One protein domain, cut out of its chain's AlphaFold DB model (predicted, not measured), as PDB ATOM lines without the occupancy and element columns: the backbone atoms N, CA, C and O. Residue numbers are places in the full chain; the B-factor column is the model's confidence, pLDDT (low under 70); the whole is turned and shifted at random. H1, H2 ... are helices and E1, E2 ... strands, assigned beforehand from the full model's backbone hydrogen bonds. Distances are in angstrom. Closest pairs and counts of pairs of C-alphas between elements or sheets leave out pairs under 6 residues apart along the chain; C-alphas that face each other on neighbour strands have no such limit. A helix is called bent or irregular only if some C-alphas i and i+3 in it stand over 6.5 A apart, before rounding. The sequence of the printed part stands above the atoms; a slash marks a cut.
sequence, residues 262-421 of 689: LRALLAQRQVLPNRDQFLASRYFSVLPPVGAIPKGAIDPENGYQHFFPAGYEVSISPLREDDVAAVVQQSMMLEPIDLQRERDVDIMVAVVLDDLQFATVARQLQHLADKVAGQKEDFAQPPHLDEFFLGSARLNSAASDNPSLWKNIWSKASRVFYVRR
ATOM      1  N   LEU A 262     131.776 131.355 206.887       94.81
ATOM      2  CA  LEU A 262     131.728 131.911 208.238       94.81
ATOM      3  C   LEU A 262     133.135 132.064 208.823       94.81
ATOM      4  O   LEU A 262     133.445 133.116 209.379       94.81
ATOM      5  N   ARG A 263     134.012 131.063 208.668       93.31
ATOM      6  CA  ARG A 263     135.411 131.164 209.117       93.31
ATOM      7  C   ARG A 263     136.155 132.297 208.413       93.31
ATOM      8  O   ARG A 263     136.855 133.060 209.077       93.31
ATOM      9  N   ALA A 264     135.977 132.440 207.099       91.50
ATOM     10  CA  ALA A 264     136.572 133.538 206.335       91.50
ATOM     11  C   ALA A 264     136.038 134.911 206.784       91.50
ATOM     12  O   ALA A 264     136.818 135.843 206.990       91.50
ATOM     13  N   LEU A 265     134.726 135.015 207.008       92.38
ATOM     14  CA  LEU A 265     134.068 136.221 207.505       92.38
ATOM     15  C   LEU A 265     134.581 136.617 208.895       92.38
ATOM     16  O   LEU A 265     134.965 137.766 209.108       92.38
ATOM     17  N   LEU A 266     134.624 135.672 209.836       92.31
ATOM     18  CA  LEU A 266     135.108 135.928 211.191       92.31
ATOM     19  C   LEU A 266     136.578 136.342 211.194       92.31
ATOM     20  O   LEU A 266     136.922 137.280 211.904       92.31
ATOM     21  N   ALA A 267     137.423 135.705 210.374       91.25
ATOM     22  CA  ALA A 267     138.832 136.070 210.227       91.25
ATOM     23  C   ALA A 267     139.007 137.521 209.749       91.25
ATOM     24  O   ALA A 267     139.797 138.266 210.326       91.25
ATOM     25  N   GLN A 268     138.230 137.952 208.751       88.31
ATOM     26  CA  GLN A 268     138.274 139.329 208.255       88.31
ATOM     27  C   GLN A 268     137.766 140.341 209.289       88.31
ATOM     28  O   GLN A 268     138.314 141.434 209.432       88.31
ATOM     29  N   ARG A 269     136.731 139.975 210.049       89.50
ATOM     30  CA  ARG A 269     136.100 140.858 211.035       89.50
ATOM     31  C   ARG A 269     136.843 140.946 212.364       89.50
ATOM     32  O   ARG A 269     136.467 141.791 213.170       89.50
ATOM     33  N   GLN A 270     137.894 140.154 212.604       88.19
ATOM     34  CA  GLN A 270     138.630 140.161 213.882       88.19
ATOM     35  C   GLN A 270     139.133 141.550 214.303       88.19
ATOM     36  O   GLN A 270     139.272 141.802 215.499       88.19
ATOM     37  N   VAL A 271     139.390 142.439 213.337       85.19
ATOM     38  CA  VAL A 271     139.896 143.805 213.557       85.19
ATOM     39  C   VAL A 271     138.790 144.779 214.006       85.19
ATOM     40  O   VAL A 271     139.080 145.866 214.500       85.19
ATOM     41  N   LEU A 272     137.513 144.411 213.859       86.06
ATOM     42  CA  LEU A 272     136.373 145.269 214.189       86.06
ATOM     43  C   LEU A 272     135.962 145.130 215.669       86.06
ATOM     44  O   LEU A 272     135.985 144.025 216.211       86.06
ATOM     45  N   PRO A 273     135.494 146.212 216.325       80.62
ATOM     46  CA  PRO A 273     135.041 146.160 217.720       80.62
ATOM     47  C   PRO A 273     133.816 145.248 217.914       80.62
ATOM     48  O   PRO A 273     133.734 144.527 218.903       80.62
ATOM     49  N   ASN A 274     132.917 145.197 216.924       82.19
ATOM     50  CA  ASN A 274     131.727 144.337 216.901       82.19
ATOM     51  C   ASN A 274     131.941 143.139 215.961       82.19
ATOM     52  O   ASN A 274     131.141 142.872 215.058       82.19
ATOM     53  N   ARG A 275     133.078 142.452 216.120       84.88
ATOM     54  CA  ARG A 275     133.514 141.365 215.226       84.88
ATOM     55  C   ARG A 275     132.476 140.250 215.066       84.88
ATOM     56  O   ARG A 275     132.211 139.838 213.939       84.88
ATOM     57  N   ASP A 276     131.828 139.870 216.165       86.12
ATOM     58  CA  ASP A 276     130.892 138.741 216.223       86.12
ATOM     59  C   ASP A 276     129.424 139.158 216.026       86.12
ATOM     60  O   ASP A 276     128.572 138.304 215.822       86.12
ATOM     61  N   GLN A 277     129.114 140.459 216.067       88.06
ATOM     62  CA  GLN A 277     127.742 140.972 215.976       88.06
ATOM     63  C   GLN A 277     127.434 141.408 214.542       88.06
ATOM     64  O   GLN A 277     127.868 142.472 214.088       88.06
ATOM     65  N   PHE A 278     126.700 140.570 213.812       89.19
ATOM     66  CA  PHE A 278     126.209 140.870 212.470       89.19
ATOM     67  C   PHE A 278     125.015 139.981 212.109       89.19
ATOM     68  O   PHE A 278     124.978 138.810 212.478       89.19
ATOM     69  N   LEU A 279     124.097 140.520 211.304       90.00
ATOM     70  CA  LEU A 279     122.964 139.767 210.771       90.00
ATOM     71  C   LEU A 279     123.423 138.774 209.696       90.00
ATOM     72  O   LEU A 279     124.096 139.149 208.734       90.00
ATOM     73  N   ALA A 280     122.989 137.524 209.810       92.38
ATOM     74  CA  ALA A 280     123.252 136.454 208.861       92.38
ATOM     75  C   ALA A 280     122.723 136.794 207.463       92.38
ATOM     76  O   ALA A 280     123.418 136.551 206.485       92.38
ATOM     77  N   SER A 281     121.560 137.447 207.354       89.81
ATOM     78  CA  SER A 281     120.964 137.850 206.065       89.81
ATOM     79  C   SER A 281     121.823 138.819 205.252       89.81
ATOM     80  O   SER A 281     121.610 138.969 204.048       89.81
ATOM     81  N   ARG A 282     122.807 139.468 205.886       86.31
ATOM     82  CA  ARG A 282     123.795 140.295 205.196       86.31
ATOM     83  C   ARG A 282     124.741 139.434 204.361       86.31
ATOM     84  O   ARG A 282     124.993 139.769 203.213       86.31
ATOM     85  N   TYR A 283     125.237 138.329 204.913       88.38
ATOM     86  CA  TYR A 283     126.283 137.513 204.284       88.38
ATOM     87  C   TYR A 283     125.793 136.159 203.774       88.38
ATOM     88  O   TYR A 283     126.533 135.480 203.078       88.38
ATOM     89  N   PHE A 284     124.570 135.752 204.095       92.25
ATOM     90  CA  PHE A 284     124.021 134.456 203.724       92.25
ATOM     91  C   PHE A 284     122.610 134.640 203.170       92.25
ATOM     92  O   PHE A 284     121.792 135.371 203.724       92.25
ATOM     93  N   SER A 285     122.322 133.970 202.055       89.38
ATOM     94  CA  SER A 285     120.969 133.929 201.483       89.38
ATOM     95  C   SER A 285     120.163 132.732 201.984       89.38
ATOM     96  O   SER A 285     118.944 132.820 202.105       89.38
ATOM     97  N   VAL A 286     120.852 131.629 202.276       93.06
ATOM     98  CA  VAL A 286     120.298 130.372 202.778       93.06
ATOM     99  C   VAL A 286     121.259 129.841 203.836       93.06
ATOM    100  O   VAL A 286     122.474 129.876 203.624       93.06
ATOM    101  N   LEU A 287     120.727 129.366 204.959       94.69
ATOM    102  CA  LEU A 287     121.492 128.727 206.026       94.69
ATOM    103  C   LEU A 287     121.233 127.216 206.055       94.69
ATOM    104  O   LEU A 287     120.146 126.765 205.680       94.69
ATOM    105  N   PRO A 288     122.211 126.411 206.501       95.56
ATOM    106  CA  PRO A 288     121.976 124.995 206.746       95.56
ATOM    107  C   PRO A 288     121.009 124.832 207.926       95.56
ATOM    108  O   PRO A 288     120.876 125.745 208.737       95.56
ATOM    109  N   PRO A 289     120.346 123.673 208.077       94.31
ATOM    110  CA  PRO A 289     119.529 123.416 209.261       94.31
ATOM    111  C   PRO A 289     120.338 123.428 210.563       94.31
ATOM    112  O   PRO A 289     119.778 123.633 211.630       94.31
ATOM    113  N   VAL A 290     121.647 123.185 210.488       95.06
ATOM    114  CA  VAL A 290     122.576 123.190 211.620       95.06
ATOM    115  C   VAL A 290     123.794 124.003 211.230       95.06
ATOM    116  O   VAL A 290     124.319 123.799 210.140       95.06
ATOM    117  N   GLY A 291     124.300 124.860 212.113       95.19
ATOM    118  CA  GLY A 291     125.543 125.578 211.846       95.19
ATOM    119  C   GLY A 291     126.160 126.215 213.082       95.19
ATOM    120  O   GLY A 291     125.490 126.482 214.077       95.19
ATOM    121  N   ALA A 292     127.464 126.480 213.016       94.06
ATOM    122  CA  ALA A 292     128.149 127.272 214.030       94.06
ATOM    123  C   ALA A 292     127.576 128.696 214.092       94.06
ATOM    124  O   ALA A 292     127.178 129.255 213.070       94.06
ATOM    125  N   ILE A 293     127.573 129.299 215.277       93.38
ATOM    126  CA  ILE A 293     127.170 130.694 215.486       93.38
ATOM    127  C   ILE A 293     128.265 131.432 216.266       93.38
ATOM    128  O   ILE A 293     128.842 130.848 217.189       93.38
ATOM    129  N   PRO A 294     128.594 132.694 215.931       92.62
ATOM    130  CA  PRO A 294     129.570 133.454 216.703       92.62
ATOM    131  C   PRO A 294     129.079 133.661 218.140       92.62
ATOM    132  O   PRO A 294     127.984 134.177 218.359       92.62
ATOM    133  N   LYS A 295     129.901 133.306 219.136       90.19
ATOM    134  CA  LYS A 295     129.532 133.427 220.558       90.19
ATOM    135  C   LYS A 295     129.179 134.872 220.945       90.19
ATOM    136  O   LYS A 295     128.277 135.085 221.736       90.19
ATOM    137  N   GLY A 296     129.834 135.882 220.372       88.25
ATOM    138  CA  GLY A 296     129.496 137.286 220.642       88.25
ATOM    139  C   GLY A 296     128.212 137.797 219.965       88.25
ATOM    140  O   GLY A 296     127.820 138.932 220.227       88.25
ATOM    141  N   ALA A 297     127.564 137.001 219.104       90.00
ATOM    142  CA  ALA A 297     126.293 137.368 218.473       90.00
ATOM    143  C   ALA A 297     125.085 137.166 219.402       90.00
ATOM    144  O   ALA A 297     124.031 137.758 219.165       90.00
ATOM    145  N   ILE A 298     125.235 136.334 220.435       89.19
ATOM    146  CA  ILE A 298     124.186 135.985 221.392       89.19
ATOM    147  C   ILE A 298     124.529 136.594 222.751       89.19
ATOM    148  O   ILE A 298     125.629 136.398 223.269       89.19
ATOM    149  N   ASP A 299     123.573 137.308 223.329       86.94
ATOM    150  CA  ASP A 299     123.623 137.830 224.688       86.94
ATOM    151  C   ASP A 299     122.539 137.137 225.527       86.94
ATOM    152  O   ASP A 299     121.395 137.601 225.588       86.94
ATOM    153  N   PRO A 300     122.869 136.007 226.173       81.75
ATOM    154  CA  PRO A 300     121.898 135.260 226.958       81.75
ATOM    155  C   PRO A 300     121.584 135.920 228.306       81.75
ATOM    156  O   PRO A 300     120.593 135.554 228.927       81.75
ATOM    157  N   GLU A 301     122.396 136.880 228.776       81.94
ATOM    158  CA  GLU A 301     122.114 137.598 230.027       81.94
ATOM    159  C   GLU A 301     120.885 138.490 229.844       81.94
ATOM    160  O   GLU A 301     119.952 138.444 230.648       81.94
ATOM    161  N   ASN A 302     120.873 139.250 228.746       77.06
ATOM    162  CA  ASN A 302     119.795 140.178 228.417       77.06
ATOM    163  C   ASN A 302     118.708 139.569 227.514       77.06
ATOM    164  O   ASN A 302     117.685 140.209 227.284       77.06
ATOM    165  N   GLY A 303     118.911 138.342 227.022       77.50
ATOM    166  CA  GLY A 303     117.961 137.649 226.153       77.50
ATOM    167  C   GLY A 303     117.942 138.194 224.725       77.50
ATOM    168  O   GLY A 303     116.879 138.246 224.118       77.50
ATOM    169  N   TYR A 304     119.094 138.624 224.200       84.31
ATOM    170  CA  TYR A 304     119.205 139.208 222.865       84.31
ATOM    171  C   TYR A 304     120.039 138.368 221.898       84.31
ATOM    172  O   TYR A 304     120.992 137.686 222.279       84.31
ATOM    173  N   GLN A 305     119.738 138.496 220.609       89.44
ATOM    174  CA  GLN A 305     120.522 137.931 219.517       89.44
ATOM    175  C   GLN A 305     120.724 138.957 218.386       89.44
ATOM    176  O   GLN A 305     119.882 139.824 218.154       89.44
ATOM    177  N   HIS A 306     121.863 138.865 217.695       89.81
ATOM    178  CA  HIS A 306     122.252 139.761 216.594       89.81
ATOM    179  C   HIS A 306     122.451 139.031 215.258       89.81
ATOM    180  O   HIS A 306     122.907 139.651 214.298       89.81
ATOM    181  N   PHE A 307     122.189 137.722 215.202       92.44
ATOM    182  CA  PHE A 307     122.539 136.862 214.073       92.44
ATOM    183  C   PHE A 307     121.354 136.599 213.142       92.44
ATOM    184  O   PHE A 307     121.454 136.819 211.939       92.44
ATOM    185  N   PHE A 308     120.220 136.145 213.662       91.44
ATOM    186  CA  PHE A 308     119.025 135.886 212.867       91.44
ATOM    187  C   PHE A 308     118.236 137.181 212.609       91.44
ATOM    188  O   PHE A 308     118.178 138.041 213.488       91.44
ATOM    189  N   PRO A 309     117.640 137.357 211.416       87.81
ATOM    190  CA  PRO A 309     116.811 138.527 211.112       87.81
ATOM    191  C   PRO A 309     115.494 138.572 211.898       87.81
ATOM    192  O   PRO A 309     115.046 137.565 212.444       87.81
ATOM    193  N   ALA A 310     114.810 139.714 211.824       80.69
ATOM    194  CA  ALA A 310     113.449 139.878 212.327       80.69
ATOM    195  C   ALA A 310     112.470 138.818 211.808       80.69
ATOM    196  O   ALA A 310     112.395 138.545 210.605       80.69
ATOM    197  N   GLY A 311     111.644 138.311 212.723       78.62
ATOM    198  CA  GLY A 311     110.556 137.379 212.433       78.62
ATOM    199  C   GLY A 311     110.894 135.907 212.649       78.62
ATOM    200  O   GLY A 311     109.976 135.109 212.555       78.62
ATOM    201  N   TYR A 312     112.147 135.565 212.958       84.94
ATOM    202  CA  TYR A 312     112.546 134.208 213.341       84.94
ATOM    203  C   TYR A 312     112.321 133.954 214.829       84.94
ATOM    204  O   TYR A 312     112.639 134.808 215.658       84.94
ATOM    205  N   GLU A 313     111.836 132.760 215.169       82.50
ATOM    206  CA  GLU A 313     111.713 132.331 216.558       82.50
ATOM    207  C   GLU A 313     113.020 131.676 217.008       82.50
ATOM    208  O   GLU A 313     113.382 130.602 216.528       82.50
ATOM    209  N   VAL A 314     113.761 132.347 217.897       85.75
ATOM    210  CA  VAL A 314     115.054 131.858 218.389       85.75
ATOM    211  C   VAL A 314     114.940 131.534 219.871       85.75
ATOM    212  O   VAL A 314     114.639 132.400 220.683       85.75
ATOM    213  N   SER A 315     115.218 130.290 220.235       84.06
ATOM    214  CA  SER A 315     115.293 129.821 221.619       84.06
ATOM    215  C   SER A 315     116.725 129.442 221.992       84.06
ATOM    216  O   SER A 315     117.554 129.194 221.119       84.06
ATOM    217  N   ILE A 316     117.049 129.388 223.284       81.81
ATOM    218  CA  ILE A 316     118.354 128.922 223.775       81.81
ATOM    219  C   ILE A 316     118.179 127.789 224.784       81.81
ATOM    220  O   ILE A 316     117.347 127.868 225.684       81.81
ATOM    221  N   SER A 317     118.975 126.725 224.653       82.19
ATOM    222  CA  SER A 317     118.945 125.602 225.594       82.19
ATOM    223  C   SER A 317     120.335 125.010 225.825       82.19
ATOM    224  O   SER A 317     121.091 124.834 224.863       82.19
ATOM    225  N   PRO A 318     120.686 124.643 227.075       83.94
ATOM    226  CA  PRO A 318     121.836 123.789 227.316       83.94
ATOM    227  C   PRO A 318     121.608 122.404 226.700       83.94
ATOM    228  O   PRO A 318     120.485 121.891 226.695       83.94
ATOM    229  N   LEU A 319     122.685 121.813 226.194       83.50
ATOM    230  CA  LEU A 319     122.718 120.499 225.568       83.50
ATOM    231  C   LEU A 319     123.914 119.713 226.113       83.50
ATOM    232  O   LEU A 319     124.999 120.270 226.289       83.50
ATOM    233  N   ARG A 320     123.720 118.423 226.375       83.19
ATOM    234  CA  ARG A 320     124.797 117.510 226.763       83.19
ATOM    235  C   ARG A 320     125.623 117.110 225.540       83.19
ATOM    236  O   ARG A 320     125.063 116.909 224.464       83.19
ATOM    237  N   GLU A 321     126.935 116.969 225.704       86.06
ATOM    238  CA  GLU A 321     127.859 116.592 224.621       86.06
ATOM    239  C   GLU A 321     127.440 115.291 223.903       86.06
ATOM    240  O   GLU A 321     127.396 115.270 222.673       86.06
ATOM    241  N   ASP A 322     127.022 114.258 224.642       83.25
ATOM    242  CA  ASP A 322     126.554 112.975 224.081       83.25
ATOM    243  C   ASP A 322     125.337 113.109 223.149       83.25
ATOM    244  O   ASP A 322     125.177 112.345 222.194       83.25
ATOM    245  N   ASP A 323     124.480 114.101 223.393       81.88
ATOM    246  CA  ASP A 323     123.225 114.274 222.659       81.88
ATOM    247  C   ASP A 323     123.400 115.120 221.385       81.88
ATOM    248  O   ASP A 323     122.514 115.158 220.525       81.88
ATOM    249  N   VAL A 324     124.561 115.766 221.210       86.50
ATOM    250  CA  VAL A 324     124.864 116.630 220.056       86.50
ATOM    251  C   VAL A 324     124.683 115.880 218.739       86.50
ATOM    252  O   VAL A 324     124.021 116.385 217.832       86.50
ATOM    253  N   ALA A 325     125.227 114.666 218.624       87.44
ATOM    254  CA  ALA A 325     125.167 113.894 217.383       87.44
ATOM    255  C   ALA A 325     123.720 113.573 216.971       87.44
ATOM    256  O   ALA A 325     123.368 113.710 215.796       87.44
ATOM    257  N   ALA A 326     122.869 113.215 217.937       83.88
ATOM    258  CA  ALA A 326     121.464 112.903 217.695       83.88
ATOM    259  C   ALA A 326     120.676 114.144 217.242       83.88
ATOM    260  O   ALA A 326     119.949 114.084 216.246       83.88
ATOM    261  N   VAL A 327     120.868 115.284 217.916       84.69
ATOM    262  CA  VAL A 327     120.199 116.551 217.565       84.69
ATOM    263  C   VAL A 327     120.618 117.028 216.173       84.69
ATOM    264  O   VAL A 327     119.771 117.432 215.370       84.69
ATOM    265  N   VAL A 328     121.914 116.951 215.854       89.44
ATOM    266  CA  VAL A 328     122.431 117.321 214.531       89.44
ATOM    267  C   VAL A 328     121.844 116.411 213.453       89.44
ATOM    268  O   VAL A 328     121.367 116.910 212.435       89.44
ATOM    269  N   GLN A 329     121.813 115.094 213.676       86.69
ATOM    270  CA  GLN A 329     121.263 114.142 212.711       86.69
ATOM    271  C   GLN A 329     119.779 114.403 212.416       86.69
ATOM    272  O   GLN A 329     119.386 114.378 211.251       86.69
ATOM    273  N   GLN A 330     118.969 114.678 213.442       85.75
ATOM    274  CA  GLN A 330     117.549 115.003 213.275       85.75
ATOM    275  C   GLN A 330     117.352 116.310 212.501       85.75
ATOM    276  O   GLN A 330     116.569 116.369 211.555       85.75
ATOM    277  N   SER A 331     118.103 117.346 212.869       89.56
ATOM    278  CA  SER A 331     117.981 118.673 212.262       89.56
ATOM    279  C   SER A 331     118.436 118.674 210.800       89.56
ATOM    280  O   SER A 331     117.816 119.317 209.959       89.56
ATOM    281  N   MET A 332     119.466 117.893 210.456       90.19
ATOM    282  CA  MET A 332     119.959 117.752 209.078       90.19
ATOM    283  C   MET A 332     118.960 117.073 208.126       90.19
ATOM    284  O   MET A 332     119.164 117.134 206.915       90.19
ATOM    285  N   MET A 333     117.888 116.451 208.633       88.56
ATOM    286  CA  MET A 333     116.777 115.944 207.810       88.56
ATOM    287  C   MET A 333     115.787 117.037 207.389       88.56
ATOM    288  O   MET A 333     114.943 116.796 206.529       88.56
ATOM    289  N   LEU A 334     115.865 118.225 207.993       90.25
ATOM    290  CA  LEU A 334     114.991 119.347 207.675       90.25
ATOM    291  C   LEU A 334     115.508 120.121 206.459       90.25
ATOM    292  O   LEU A 334     116.669 120.013 206.052       90.25
ATOM    293  N   GLU A 335     114.631 120.922 205.862       90.75
ATOM    294  CA  GLU A 335     115.002 121.783 204.741       90.75
ATOM    295  C   GLU A 335     115.980 122.890 205.191       90.75
ATOM    296  O   GLU A 335     115.957 123.312 206.355       90.75
ATOM    297  N   PRO A 336     116.857 123.383 204.299       92.81
ATOM    298  CA  PRO A 336     117.656 124.580 204.561       92.81
ATOM    299  C   PRO A 336     116.779 125.793 204.904       92.81
ATOM    300  O   PRO A 336     115.649 125.895 204.434       92.81
ATOM    301  N   ILE A 337     117.303 126.715 205.710       92.88
ATOM    302  CA  ILE A 337     116.581 127.913 206.159       92.88
ATOM    303  C   ILE A 337     116.754 129.015 205.112       92.88
ATOM    304  O   ILE A 337     117.869 129.501 204.892       92.88
ATOM    305  N   ASP A 338     115.668 129.431 204.465       91.62
ATOM    306  CA  ASP A 338     115.706 130.514 203.477       91.62
ATOM    307  C   ASP A 338     115.482 131.883 204.139       91.62
ATOM    308  O   ASP A 338     114.343 132.312 204.343       91.62
ATOM    309  N   LEU A 339     116.579 132.616 204.376       89.81
ATOM    310  CA  LEU A 339     116.583 133.934 205.029       89.81
ATOM    311  C   LEU A 339     115.812 135.032 204.279       89.81
ATOM    312  O   LEU A 339     115.597 136.115 204.821       89.81
ATOM    313  N   GLN A 340     115.412 134.794 203.027       84.00
ATOM    314  CA  GLN A 340     114.665 135.761 202.217       84.00
ATOM    315  C   GLN A 340     113.164 135.461 202.160       84.00
ATOM    316  O   GLN A 340     112.389 136.354 201.809       84.00
ATOM    317  N   ARG A 341     112.748 134.223 202.455       82.19
ATOM    318  CA  ARG A 341     111.369 133.752 202.240       82.19
ATOM    319  C   ARG A 341     110.705 133.225 203.501       82.19
ATOM    320  O   ARG A 341     109.533 133.516 203.719       82.19
ATOM    321  N   GLU A 342     111.430 132.454 204.297       77.69
ATOM    322  CA  GLU A 342     110.893 131.810 205.489       77.69
ATOM    323  C   GLU A 342     111.023 132.759 206.679       77.69
ATOM    324  O   GLU A 342     112.050 133.414 206.843       77.69
ATOM    325  N   ARG A 343     109.969 132.871 207.485       69.88
ATOM    326  CA  ARG A 343     109.982 133.649 208.736       69.88
ATOM    327  C   ARG A 343     109.562 132.775 209.918       69.88
ATOM    328  O   ARG A 343     110.203 132.821 210.952       69.88
ATOM    329  N   ASP A 344     108.631 131.850 209.698       74.62
ATOM    330  CA  ASP A 344     108.116 130.950 210.738       74.62
ATOM    331  C   ASP A 344     108.962 129.665 210.868       74.62
ATOM    332  O   ASP A 344     108.494 128.552 210.618       74.62
ATOM    333  N   VAL A 345     110.245 129.821 211.203       83.81
ATOM    334  CA  VAL A 345     111.157 128.701 211.481       83.81
ATOM    335  C   VAL A 345     111.577 128.751 212.947       83.81
ATOM    336  O   VAL A 345     112.137 129.757 213.376       83.81
ATOM    337  N   ASP A 346     111.344 127.658 213.683       85.00
ATOM    338  CA  ASP A 346     111.835 127.487 215.058       85.00
ATOM    339  C   ASP A 346     113.327 127.124 215.027       85.00
ATOM    340  O   ASP A 346     113.741 126.128 214.414       85.00
ATOM    341  N   ILE A 347     114.136 127.962 215.666       88.75
ATOM    342  CA  ILE A 347     115.584 127.826 215.763       88.75
ATOM    343  C   ILE A 347     115.963 127.728 217.235       88.75
ATOM    344  O   ILE A 347     115.629 128.589 218.041       88.75
ATOM    345  N   MET A 348     116.752 126.716 217.582       88.31
ATOM    346  CA  MET A 348     117.328 126.574 218.914       88.31
ATOM    347  C   MET A 348     118.839 126.767 218.870       88.31
ATOM    348  O   MET A 348     119.554 126.082 218.141       88.31
ATOM    349  N   VAL A 349     119.339 127.676 219.698       89.94
ATOM    350  CA  VAL A 349     120.755 127.838 220.014       89.94
ATOM    351  C   VAL A 349     121.118 126.814 221.088       89.94
ATOM    352  O   VAL A 349     120.704 126.919 222.243       89.94
ATOM    353  N   ALA A 350     121.891 125.808 220.693       89.69
ATOM    354  CA  ALA A 350     122.387 124.762 221.568       89.69
ATOM    355  C   ALA A 350     123.680 125.216 222.259       89.69
ATOM    356  O   ALA A 350     124.682 125.527 221.605       89.69
ATOM    357  N   VAL A 351     123.658 125.225 223.592       90.31
ATOM    358  CA  VAL A 351     124.820 125.523 224.437       90.31
ATOM    359  C   VAL A 351     125.382 124.216 224.965       90.31
ATOM    360  O   VAL A 351     124.820 123.627 225.884       90.31
ATOM    361  N   VAL A 352     126.480 123.746 224.381       90.50
ATOM    362  CA  VAL A 352     127.025 122.441 224.761       90.50
ATOM    363  C   VAL A 352     127.818 122.551 226.053       90.50
ATOM    364  O   VAL A 352     128.700 123.404 226.189       90.50
ATOM    365  N   LEU A 353     127.495 121.663 226.985       87.62
ATOM    366  CA  LEU A 353     128.140 121.520 228.283       87.62
ATOM    367  C   LEU A 353     128.682 120.097 228.435       87.62
ATOM    368  O   LEU A 353     128.167 119.158 227.824       87.62
ATOM    369  N   ASP A 354     129.701 119.943 229.280       85.56
ATOM    370  CA  ASP A 354     130.097 118.614 229.747       85.56
ATOM    371  C   ASP A 354     128.987 117.990 230.616       85.56
ATOM    372  O   ASP A 354     128.130 118.696 231.154       85.56
ATOM    373  N   ASP A 355     128.990 116.665 230.763       77.44
ATOM    374  CA  ASP A 355     127.917 115.932 231.448       77.44
ATOM    375  C   ASP A 355     127.695 116.384 232.901       77.44
ATOM    376  O   ASP A 355     126.560 116.468 233.379       77.44
ATOM    377  N   LEU A 356     128.779 116.705 233.613       78.44
ATOM    378  CA  LEU A 356     128.742 117.102 235.021       78.44
ATOM    379  C   LEU A 356     128.145 118.510 235.181       78.44
ATOM    380  O   LEU A 356     127.298 118.765 236.048       78.44
ATOM    381  N   GLN A 357     128.586 119.437 234.336       79.50
ATOM    382  CA  GLN A 357     128.091 120.802 234.253       79.50
ATOM    383  C   GLN A 357     126.635 120.809 233.810       79.50
ATOM    384  O   GLN A 357     125.826 121.507 234.423       79.50
ATOM    385  N   PHE A 358     126.290 119.997 232.810       80.00
ATOM    386  CA  PHE A 358     124.926 119.835 232.337       80.00
ATOM    387  C   PHE A 358     124.008 119.359 233.465       80.00
ATOM    388  O   PHE A 358     123.001 120.009 233.737       80.00
ATOM    389  N   ALA A 359     124.382 118.308 234.201       74.50
ATOM    390  CA  ALA A 359     123.594 117.811 235.331       74.50
ATOM    391  C   ALA A 359     123.387 118.878 236.424       74.50
ATOM    392  O   ALA A 359     122.314 118.972 237.026       74.50
ATOM    393  N   THR A 360     124.401 119.712 236.667       74.25
ATOM    394  CA  THR A 360     124.326 120.819 237.631       74.25
ATOM    395  C   THR A 360     123.355 121.905 237.163       74.25
ATOM    396  O   THR A 360     122.492 122.340 237.927       74.25
ATOM    397  N   VAL A 361     123.474 122.321 235.901       70.94
ATOM    398  CA  VAL A 361     122.625 123.343 235.278       70.94
ATOM    399  C   VAL A 361     121.181 122.857 235.161       70.94
ATOM    400  O   VAL A 361     120.260 123.611 235.466       70.94
ATOM    401  N   ALA A 362     120.974 121.589 234.811       70.12
ATOM    402  CA  ALA A 362     119.653 120.987 234.696       70.12
ATOM    403  C   ALA A 362     118.882 121.017 236.020       70.12
ATOM    404  O   ALA A 362     117.717 121.410 236.043       70.12
ATOM    405  N   ARG A 363     119.545 120.710 237.144       67.44
ATOM    406  CA  ARG A 363     118.939 120.838 238.481       67.44
ATOM    407  C   ARG A 363     118.583 122.286 238.820       67.44
ATOM    408  O   ARG A 363     117.534 122.538 239.408       67.44
ATOM    409  N   GLN A 364     119.441 123.241 238.460       67.25
ATOM    410  CA  GLN A 364     119.196 124.664 238.715       67.25
ATOM    411  C   GLN A 364     118.008 125.196 237.906       67.25
ATOM    412  O   GLN A 364     117.167 125.895 238.465       67.25
ATOM    413  N   LEU A 365     117.910 124.830 236.624       66.81
ATOM    414  CA  LEU A 365     116.789 125.202 235.759       66.81
ATOM    415  C   LEU A 365     115.477 124.539 236.203       66.81
ATOM    416  O   LEU A 365     114.446 125.205 236.239       66.81
ATOM    417  N   GLN A 366     115.519 123.280 236.650       63.28
ATOM    418  CA  GLN A 366     114.346 122.595 237.199       63.28
ATOM    419  C   GLN A 366     113.807 123.277 238.464       63.28
ATOM    420  O   GLN A 366     112.616 123.557 238.558       63.28
ATOM    421  N   HIS A 367     114.678 123.621 239.417       58.44
ATOM    422  CA  HIS A 367     114.266 124.335 240.629       58.44
ATOM    423  C   HIS A 367     113.643 125.712 240.352       58.44
ATOM    424  O   HIS A 367     112.905 126.231 241.191       58.44
ATOM    425  N   LEU A 368     113.969 126.328 239.214       57.69
ATOM    426  CA  LEU A 368     113.355 127.576 238.773       57.69
ATOM    427  C   LEU A 368     111.982 127.328 238.143       57.69
ATOM    428  O   LEU A 368     111.039 128.035 238.494       57.69
ATOM    429  N   ALA A 369     111.847 126.295 237.308       55.69
ATOM    430  CA  ALA A 369     110.562 125.880 236.746       55.69
ATOM    431  C   ALA A 369     109.540 125.546 237.850       55.69
ATOM    432  O   ALA A 369     108.429 126.074 237.835       55.69
ATOM    433  N   ASP A 370     109.951 124.797 238.881       54.91
ATOM    434  CA  ASP A 370     109.103 124.438 240.030       54.91
ATOM    435  C   ASP A 370     108.634 125.657 240.853       54.91
ATOM    436  O   ASP A 370     107.595 125.611 241.512       54.91
ATOM    437  N   LYS A 371     109.392 126.765 240.843       51.03
ATOM    438  CA  LYS A 371     109.034 128.011 241.551       51.03
ATOM    439  C   LYS A 371     108.074 128.899 240.763       51.03
ATOM    440  O   LYS A 371     107.309 129.639 241.378       51.03
ATOM    441  N   VAL A 372     108.144 128.861 239.434       51.62
ATOM    442  CA  VAL A 372     107.288 129.653 238.534       51.62
ATOM    443  C   VAL A 372     105.953 128.935 238.287       51.62
ATOM    444  O   VAL A 372     104.906 129.577 238.184       51.62
ATOM    445  N   ALA A 373     105.954 127.601 238.286       47.06
ATOM    446  CA  ALA A 373     104.788 126.769 238.021       47.06
ATOM    447  C   ALA A 373     103.924 126.524 239.277       47.06
ATOM    448  O   ALA A 373     103.930 125.459 239.889       47.06
ATOM    449  N   GLY A 374     103.067 127.491 239.612       46.88
ATOM    450  CA  GLY A 374     101.826 127.216 240.358       46.88
ATOM    451  C   GLY A 374     100.762 126.480 239.519       46.88
ATOM    452  O   GLY A 374      99.671 126.194 240.013       46.88
ATOM    453  N   GLN A 375     101.052 126.191 238.246       41.53
ATOM    454  CA  GLN A 375     100.177 125.508 237.297       41.53
ATOM    455  C   GLN A 375     100.922 124.323 236.677       41.53
ATOM    456  O   GLN A 375     102.057 124.457 236.236       41.53
ATOM    457  N   LYS A 376     100.266 123.157 236.683       37.56
ATOM    458  CA  LYS A 376     100.703 121.910 236.044       37.56
ATOM    459  C   LYS A 376     100.746 122.068 234.518       37.56
ATOM    460  O   LYS A 376      99.827 121.619 233.839       37.56
ATOM    461  N   GLU A 377     101.766 122.720 233.984       37.53
ATOM    462  CA  GLU A 377     102.141 122.526 232.585       37.53
ATOM    463  C   GLU A 377     103.386 121.642 232.555       37.53
ATOM    464  O   GLU A 377     104.418 121.985 233.127       37.53
ATOM    465  N   ASP A 378     103.265 120.478 231.915       37.31
ATOM    466  CA  ASP A 378     104.287 119.421 231.870       37.31
ATOM    467  C   ASP A 378     105.545 119.811 231.052       37.31
ATOM    468  O   ASP A 378     106.434 118.986 230.855       37.31
ATOM    469  N   PHE A 379     105.649 121.059 230.570       38.28
ATOM    470  CA  PHE A 379     106.731 121.514 229.692       38.28
ATOM    471  C   PHE A 379     107.143 122.966 229.978       38.28
ATOM    472  O   PHE A 379     106.418 123.903 229.654       38.28
ATOM    473  N   ALA A 380     108.354 123.172 230.506       48.09
ATOM    474  CA  ALA A 380     108.989 124.489 230.499       48.09
ATOM    475  C   ALA A 380     109.472 124.804 229.071       48.09
ATOM    476  O   ALA A 380     110.333 124.103 228.541       48.09
ATOM    477  N   GLN A 381     108.916 125.827 228.416       51.91
ATOM    478  CA  GLN A 381     109.424 126.275 227.116       51.91
ATOM    479  C   GLN A 381     110.848 126.843 227.276       51.91
ATOM    480  O   GLN A 381     111.121 127.519 228.273       51.91
ATOM    481  N   PRO A 382     111.778 126.571 226.340       57.91
ATOM    482  CA  PRO A 382     113.115 127.153 226.399       57.91
ATOM    483  C   PRO A 382     113.027 128.684 226.288       57.91
ATOM    484  O   PRO A 382     112.160 129.190 225.571       57.91
ATOM    485  N   PRO A 383     113.908 129.437 226.968       64.81
ATOM    486  CA  PRO A 383     113.877 130.892 226.909       64.81
ATOM    487  C   PRO A 383     114.085 131.393 225.479       64.81
ATOM    488  O   PRO A 383     114.960 130.914 224.752       64.81
ATOM    489  N   HIS A 384     113.258 132.363 225.099       73.25
ATOM    490  CA  HIS A 384     113.278 133.024 223.800       73.25
ATOM    491  C   HIS A 384     114.321 134.153 223.776       73.25
ATOM    492  O   HIS A 384     114.554 134.810 224.793       73.25
ATOM    493  N   LEU A 385     114.956 134.369 222.624       72.56
ATOM    494  CA  LEU A 385     115.931 135.430 222.385       72.56
ATOM    495  C   LEU A 385     115.361 136.463 221.410       72.56
ATOM    496  O   LEU A 385     115.139 136.162 220.237       72.56
ATOM    497  N   ASP A 386     115.219 137.698 221.881       73.31
ATOM    498  CA  ASP A 386     114.729 138.820 221.086       73.31
ATOM    499  C   ASP A 386     115.827 139.403 220.184       73.31
ATOM    500  O   ASP A 386     117.023 139.373 220.484       73.31
ATOM    501  N   GLU A 387     115.433 140.003 219.064       68.44
ATOM    502  CA  GLU A 387     116.362 140.749 218.217       68.44
ATOM    503  C   GLU A 387     116.743 142.091 218.856       68.44
ATOM    504  O   GLU A 387     115.887 142.898 219.234       68.44
ATOM    505  N   PHE A 388     118.043 142.376 218.925       61.19
ATOM    506  CA  PHE A 388     118.513 143.666 219.418       61.19
ATOM    507  C   PHE A 388     118.429 144.751 218.332       61.19
ATOM    508  O   PHE A 388     119.283 144.843 217.448       61.19
ATOM    509  N   PHE A 389     117.437 145.642 218.435       59.16
ATOM    510  CA  PHE A 389     117.363 146.867 217.631       59.16
ATOM    511  C   PHE A 389     117.681 148.111 218.462       59.16
ATOM    512  O   PHE A 389     116.975 148.437 219.417       59.16
ATOM    513  N   LEU A 390     118.657 148.905 218.005       51.59
ATOM    514  CA  LEU A 390     119.082 150.193 218.586       51.59
ATOM    515  C   LEU A 390     118.013 151.320 218.572       51.59
ATOM    516  O   LEU A 390     118.352 152.489 218.740       51.59
ATOM    517  N   GLY A 391     116.725 151.020 218.384       41.91
ATOM    518  CA  GLY A 391     115.663 152.034 218.283       41.91
ATOM    519  C   GLY A 391     114.259 151.606 218.715       41.91
ATOM    520  O   GLY A 391     113.361 152.445 218.743       41.91
ATOM    521  N   SER A 392     114.041 150.344 219.084       38.19
ATOM    522  CA  SER A 392     112.733 149.845 219.520       38.19
ATOM    523  C   SER A 392     112.869 149.092 220.834       38.19
ATOM    524  O   SER A 392     112.761 147.873 220.885       38.19
ATOM    525  N   ALA A 393     113.069 149.841 221.916       37.16
ATOM    526  CA  ALA A 393     112.880 149.351 223.274       37.16
ATOM    527  C   ALA A 393     111.381 149.099 223.530       37.16
ATOM    528  O   ALA A 393     110.719 149.844 224.253       37.16
ATOM    529  N   ARG A 394     110.799 148.073 222.899       36.03
ATOM    530  CA  ARG A 394     109.580 147.461 223.428       36.03
ATOM    531  C   ARG A 394     110.022 146.459 224.492       36.03
ATOM    532  O   ARG A 394     110.436 145.353 224.193       36.03
ATOM    533  N   LEU A 395     109.961 146.948 225.726       40.94
ATOM    534  CA  LEU A 395     110.350 146.379 227.022       40.94
ATOM    535  C   LEU A 395     109.598 145.102 227.456       40.94
ATOM    536  O   LEU A 395     109.297 144.959 228.635       40.94
ATOM    537  N   ASN A 396     109.284 144.177 226.547       39.38
ATOM    538  CA  ASN A 396     108.553 142.953 226.902       39.38
ATOM    539  C   ASN A 396     109.275 141.659 226.487       39.38
ATOM    540  O   ASN A 396     108.612 140.639 226.321       39.38
ATOM    541  N   SER A 397     110.605 141.670 226.353       42.50
ATOM    542  CA  SER A 397     111.352 140.415 226.459       42.50
ATOM    543  C   SER A 397     111.376 140.051 227.938       42.50
ATOM    544  O   SER A 397     111.664 140.899 228.791       42.50
ATOM    545  N   ALA A 398     111.025 138.816 228.282       44.06
ATOM    546  CA  ALA A 398     111.447 138.281 229.562       44.06
ATOM    547  C   ALA A 398     112.981 138.235 229.504       44.06
ATOM    548  O   ALA A 398     113.557 137.268 229.008       44.06
ATOM    549  N   ALA A 399     113.647 139.315 229.938       45.97
ATOM    550  CA  ALA A 399     115.057 139.269 230.307       45.97
ATOM    551  C   ALA A 399     115.239 137.972 231.085       45.97
ATOM    552  O   ALA A 399     114.396 137.707 231.944       45.97
ATOM    553  N   SER A 400     116.238 137.154 230.725       52.59
ATOM    554  CA  SER A 400     116.332 135.788 231.247       52.59
ATOM    555  C   SER A 400     115.995 135.799 232.737       52.59
ATOM    556  O   SER A 400     116.583 136.589 233.477       52.59
ATOM    557  N   ASP A 401     115.008 135.003 233.174       55.84
ATOM    558  CA  ASP A 401     114.454 135.112 234.538       55.84
ATOM    559  C   ASP A 401     115.555 135.048 235.621       55.84
ATOM    560  O   ASP A 401     115.348 135.439 236.769       55.84
ATOM    561  N   ASN A 402     116.752 134.566 235.246       66.00
ATOM    562  CA  ASN A 402     117.978 134.581 236.028       66.00
ATOM    563  C   ASN A 402     119.222 134.931 235.165       66.00
ATOM    564  O   ASN A 402     119.909 134.017 234.689       66.00
ATOM    565  N   PRO A 403     119.604 136.218 235.029       71.00
ATOM    566  CA  PRO A 403     120.737 136.638 234.191       71.00
ATOM    567  C   PRO A 403     122.087 136.119 234.702       71.00
ATOM    568  O   PRO A 403     122.977 135.781 233.922       71.00
ATOM    569  N   SER A 404     122.241 135.974 236.020       76.62
ATOM    570  CA  SER A 404     123.449 135.413 236.639       76.62
ATOM    571  C   SER A 404     123.639 133.920 236.343       76.62
ATOM    572  O   SER A 404     124.776 133.462 236.212       76.62
ATOM    573  N   LEU A 405     122.544 133.164 236.205       77.00
ATOM    574  CA  LEU A 405     122.579 131.750 235.838       77.00
ATOM    575  C   LEU A 405     123.021 131.594 234.383       77.00
ATOM    576  O   LEU A 405     123.966 130.856 234.107       77.00
ATOM    577  N   TRP A 406     122.396 132.334 233.468       79.44
ATOM    578  CA  TRP A 406     122.738 132.286 232.047       79.44
ATOM    579  C   TRP A 406     124.152 132.783 231.759       79.44
ATOM    580  O   TRP A 406     124.851 132.171 230.955       79.44
ATOM    581  N   LYS A 407     124.640 133.782 232.502       84.12
ATOM    582  CA  LYS A 407     126.055 134.177 232.492       84.12
ATOM    583  C   LYS A 407     126.999 133.013 232.814       84.12
ATOM    584  O   LYS A 407     128.019 132.836 232.151       84.12
ATOM    585  N   ASN A 408     126.667 132.222 233.834       83.81
ATOM    586  CA  ASN A 408     127.462 131.069 234.268       83.81
ATOM    587  C   ASN A 408     127.399 129.912 233.257       83.81
ATOM    588  O   ASN A 408     128.419 129.298 232.958       83.81
ATOM    589  N   ILE A 409     126.220 129.638 232.691       83.56
ATOM    590  CA  ILE A 409     126.046 128.641 231.623       83.56
ATOM    591  C   ILE A 409     126.875 129.045 230.395       83.56
ATOM    592  O   ILE A 409     127.638 128.246 229.854       83.56
ATOM    593  N   TRP A 410     126.775 130.309 229.985       88.62
ATOM    594  CA  TRP A 410     127.445 130.821 228.794       88.62
ATOM    595  C   TRP A 410     128.966 130.862 228.924       88.62
ATOM    596  O   TRP A 410     129.681 130.591 227.954       88.62
ATOM    597  N   SER A 411     129.493 131.178 230.111       88.06
ATOM    598  CA  SER A 411     130.939 131.177 230.351       88.06
ATOM    599  C   SER A 411     131.539 129.770 230.286       88.06
ATOM    600  O   SER A 411     132.666 129.625 229.819       88.06
ATOM    601  N   LYS A 412     130.767 128.748 230.673       86.94
ATOM    602  CA  LYS A 412     131.167 127.333 230.685       86.94
ATOM    603  C   LYS A 412     130.951 126.588 229.367       86.94
ATOM    604  O   LYS A 412     131.505 125.508 229.193       86.94
ATOM    605  N   ALA A 413     130.183 127.158 228.441       86.69
ATOM    606  CA  ALA A 413     129.894 126.554 227.144       86.69
ATOM    607  C   ALA A 413     131.170 126.171 226.373       86.69
ATOM    608  O   ALA A 413     131.988 127.047 226.065       86.69
ATOM    609  N   SER A 414     131.300 124.888 226.017       85.50
ATOM    610  CA  SER A 414     132.430 124.365 225.236       85.50
ATOM    611  C   SER A 414     132.322 124.765 223.764       85.50
ATOM    612  O   SER A 414     133.295 125.210 223.154       85.50
ATOM    613  N   ARG A 415     131.113 124.666 223.201       89.38
ATOM    614  CA  ARG A 415     130.758 125.113 221.850       89.38
ATOM    615  C   ARG A 415     129.310 125.594 221.807       89.38
ATOM    616  O   ARG A 415     128.486 125.196 222.631       89.38
ATOM    617  N   VAL A 416     129.007 126.423 220.814       91.75
ATOM    618  CA  VAL A 416     127.656 126.926 220.553       91.75
ATOM    619  C   VAL A 416     127.349 126.769 219.070       91.75
ATOM    620  O   VAL A 416     128.166 127.120 218.217       91.75
ATOM    621  N   PHE A 417     126.172 126.241 218.765       94.12
ATOM    622  CA  PHE A 417     125.662 126.118 217.404       94.12
ATOM    623  C   PHE A 417     124.148 126.314 217.406       94.12
ATOM    624  O   PHE A 417     123.507 126.208 218.448       94.12
ATOM    625  N   TYR A 418     123.574 126.627 216.251       94.31
ATOM    626  CA  TYR A 418     122.124 126.668 216.084       94.31
ATOM    627  C   TYR A 418     121.633 125.403 215.388       94.31
ATOM    628  O   TYR A 418     122.363 124.789 214.602       94.31
ATOM    629  N   VAL A 419     120.379 125.048 215.655       92.62
ATOM    630  CA  VAL A 419     119.657 123.970 214.982       92.62
ATOM    631  C   VAL A 419     118.232 124.385 214.644       92.62
ATOM    632  O   VAL A 419     117.551 125.015 215.451       92.62
ATOM    633  N   ARG A 420     117.769 124.010 213.453       90.75
ATOM    634  CA  ARG A 420     116.371 124.100 213.030       90.75
ATOM    635  C   ARG A 420     115.575 123.009 213.734       90.75
ATOM    636  O   ARG A 420     115.979 121.847 213.722       90.75
ATOM    637  N   ARG A 421     114.422 123.362 214.295       84.69
ATOM    638  CA  ARG A 421     113.489 122.411 214.908       84.69
ATOM    639  C   ARG A 421     112.282 122.154 214.001       84.69
ATOM    640  O   ARG A 421     111.910 123.010 213.194       84.69
TER     641      ARG A 421
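This is residues 262 to 421 of the 689 residues of an uncharacterized protein of Cellvibrio sp. KY-GH-1 (UniProt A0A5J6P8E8). A strongly twisted sheet of four strands forms the core, with H3 packed over one face and H5 and H4 on the other, H4 over the edge strand E2. The short helices H1 and H2 lie off the sheet, and residues 390 to 395 of the link from H4 to H5 stick out. The printed part has 160 residues, with five named helices and four named strands in the order H1 H2 E1 E2 H3 E3 H4 H5 E4. The sheet, E1 E4 E3 E2, is mixed; the class is mixed, helices and strands, with 76 residues in named elements, under half. The whole is compact, with a radius of gyration of the C-alphas of 16.0 A and spans of 45 by 38 by 32 A.

The sheet holds E1, residues 290 to 292, E4, 415 to 420, 16.9 A long, E3, 346 to 353, 21.8 A, and E2, 313 to 320, 22.2 A. C-alpha 313 is at (111.713, 132.331, 216.558) and C-alpha 420 at (116.371, 124.100, 213.030). H3 is residues 321 to 331, 16.0 A, H4 355 to 372, 25.8 A, and H5 403 to 412, 14.4 A. H1 is residues 262 to 269, beginning at C-alpha 262 (131.728, 131.911, 208.238), and H2 is 280 to 283. H3 is only just irregular: C-alphas 322 and 325 are 6.9 A apart.

E3 and E2 are parallel at 26 degrees, with N 349 and O 315 2.7 A apart. E4 is antiparallel to E3 at 156 degrees, with N 350 and O 417 at 2.8 A, and to E1 at 151 degrees, with N 418 and O 291 at 2.9 A. E2, H3 and E3 form a strand-helix-strand unit, two parallel neighbour strands with a helix between them in the chain, its crossover right-handed. H3 is on the sheet at a height of 8.3 A, over E4 and only just over E3; its C-alpha 331 is 5.7 A from that of Arg 420. H5, on the opposite face from H3, is over E3 and E2 at a height of 10.4 A; the closest C-alphas of H5 and E3, 412 and 353, are 7.0 A apart. H4 is over E2 at a height of 10.8 A, its C-alpha 355 5.8 A from that of Arg 320. H4 and H5 are close but not clearly touching, C-alphas 361 and 409 being 7.3 A apart. H1 and H2 are apart. Every O i to N i+4 pair is within hydrogen-bond range in H1 and H5, against 5 of 7 in H3 and 13 of 14 in H4; H2 is too short for one.

The farthest C-alphas, Val 271 and Lys 376, are 50.2 A apart. The printed part has no cut. The links E1 to E2, H3 to E3 and H4 to H5 are long. Mean pLDDT of the printed part is 77.9; residues 343, 363 to 383 and 387 to 402 are under 70.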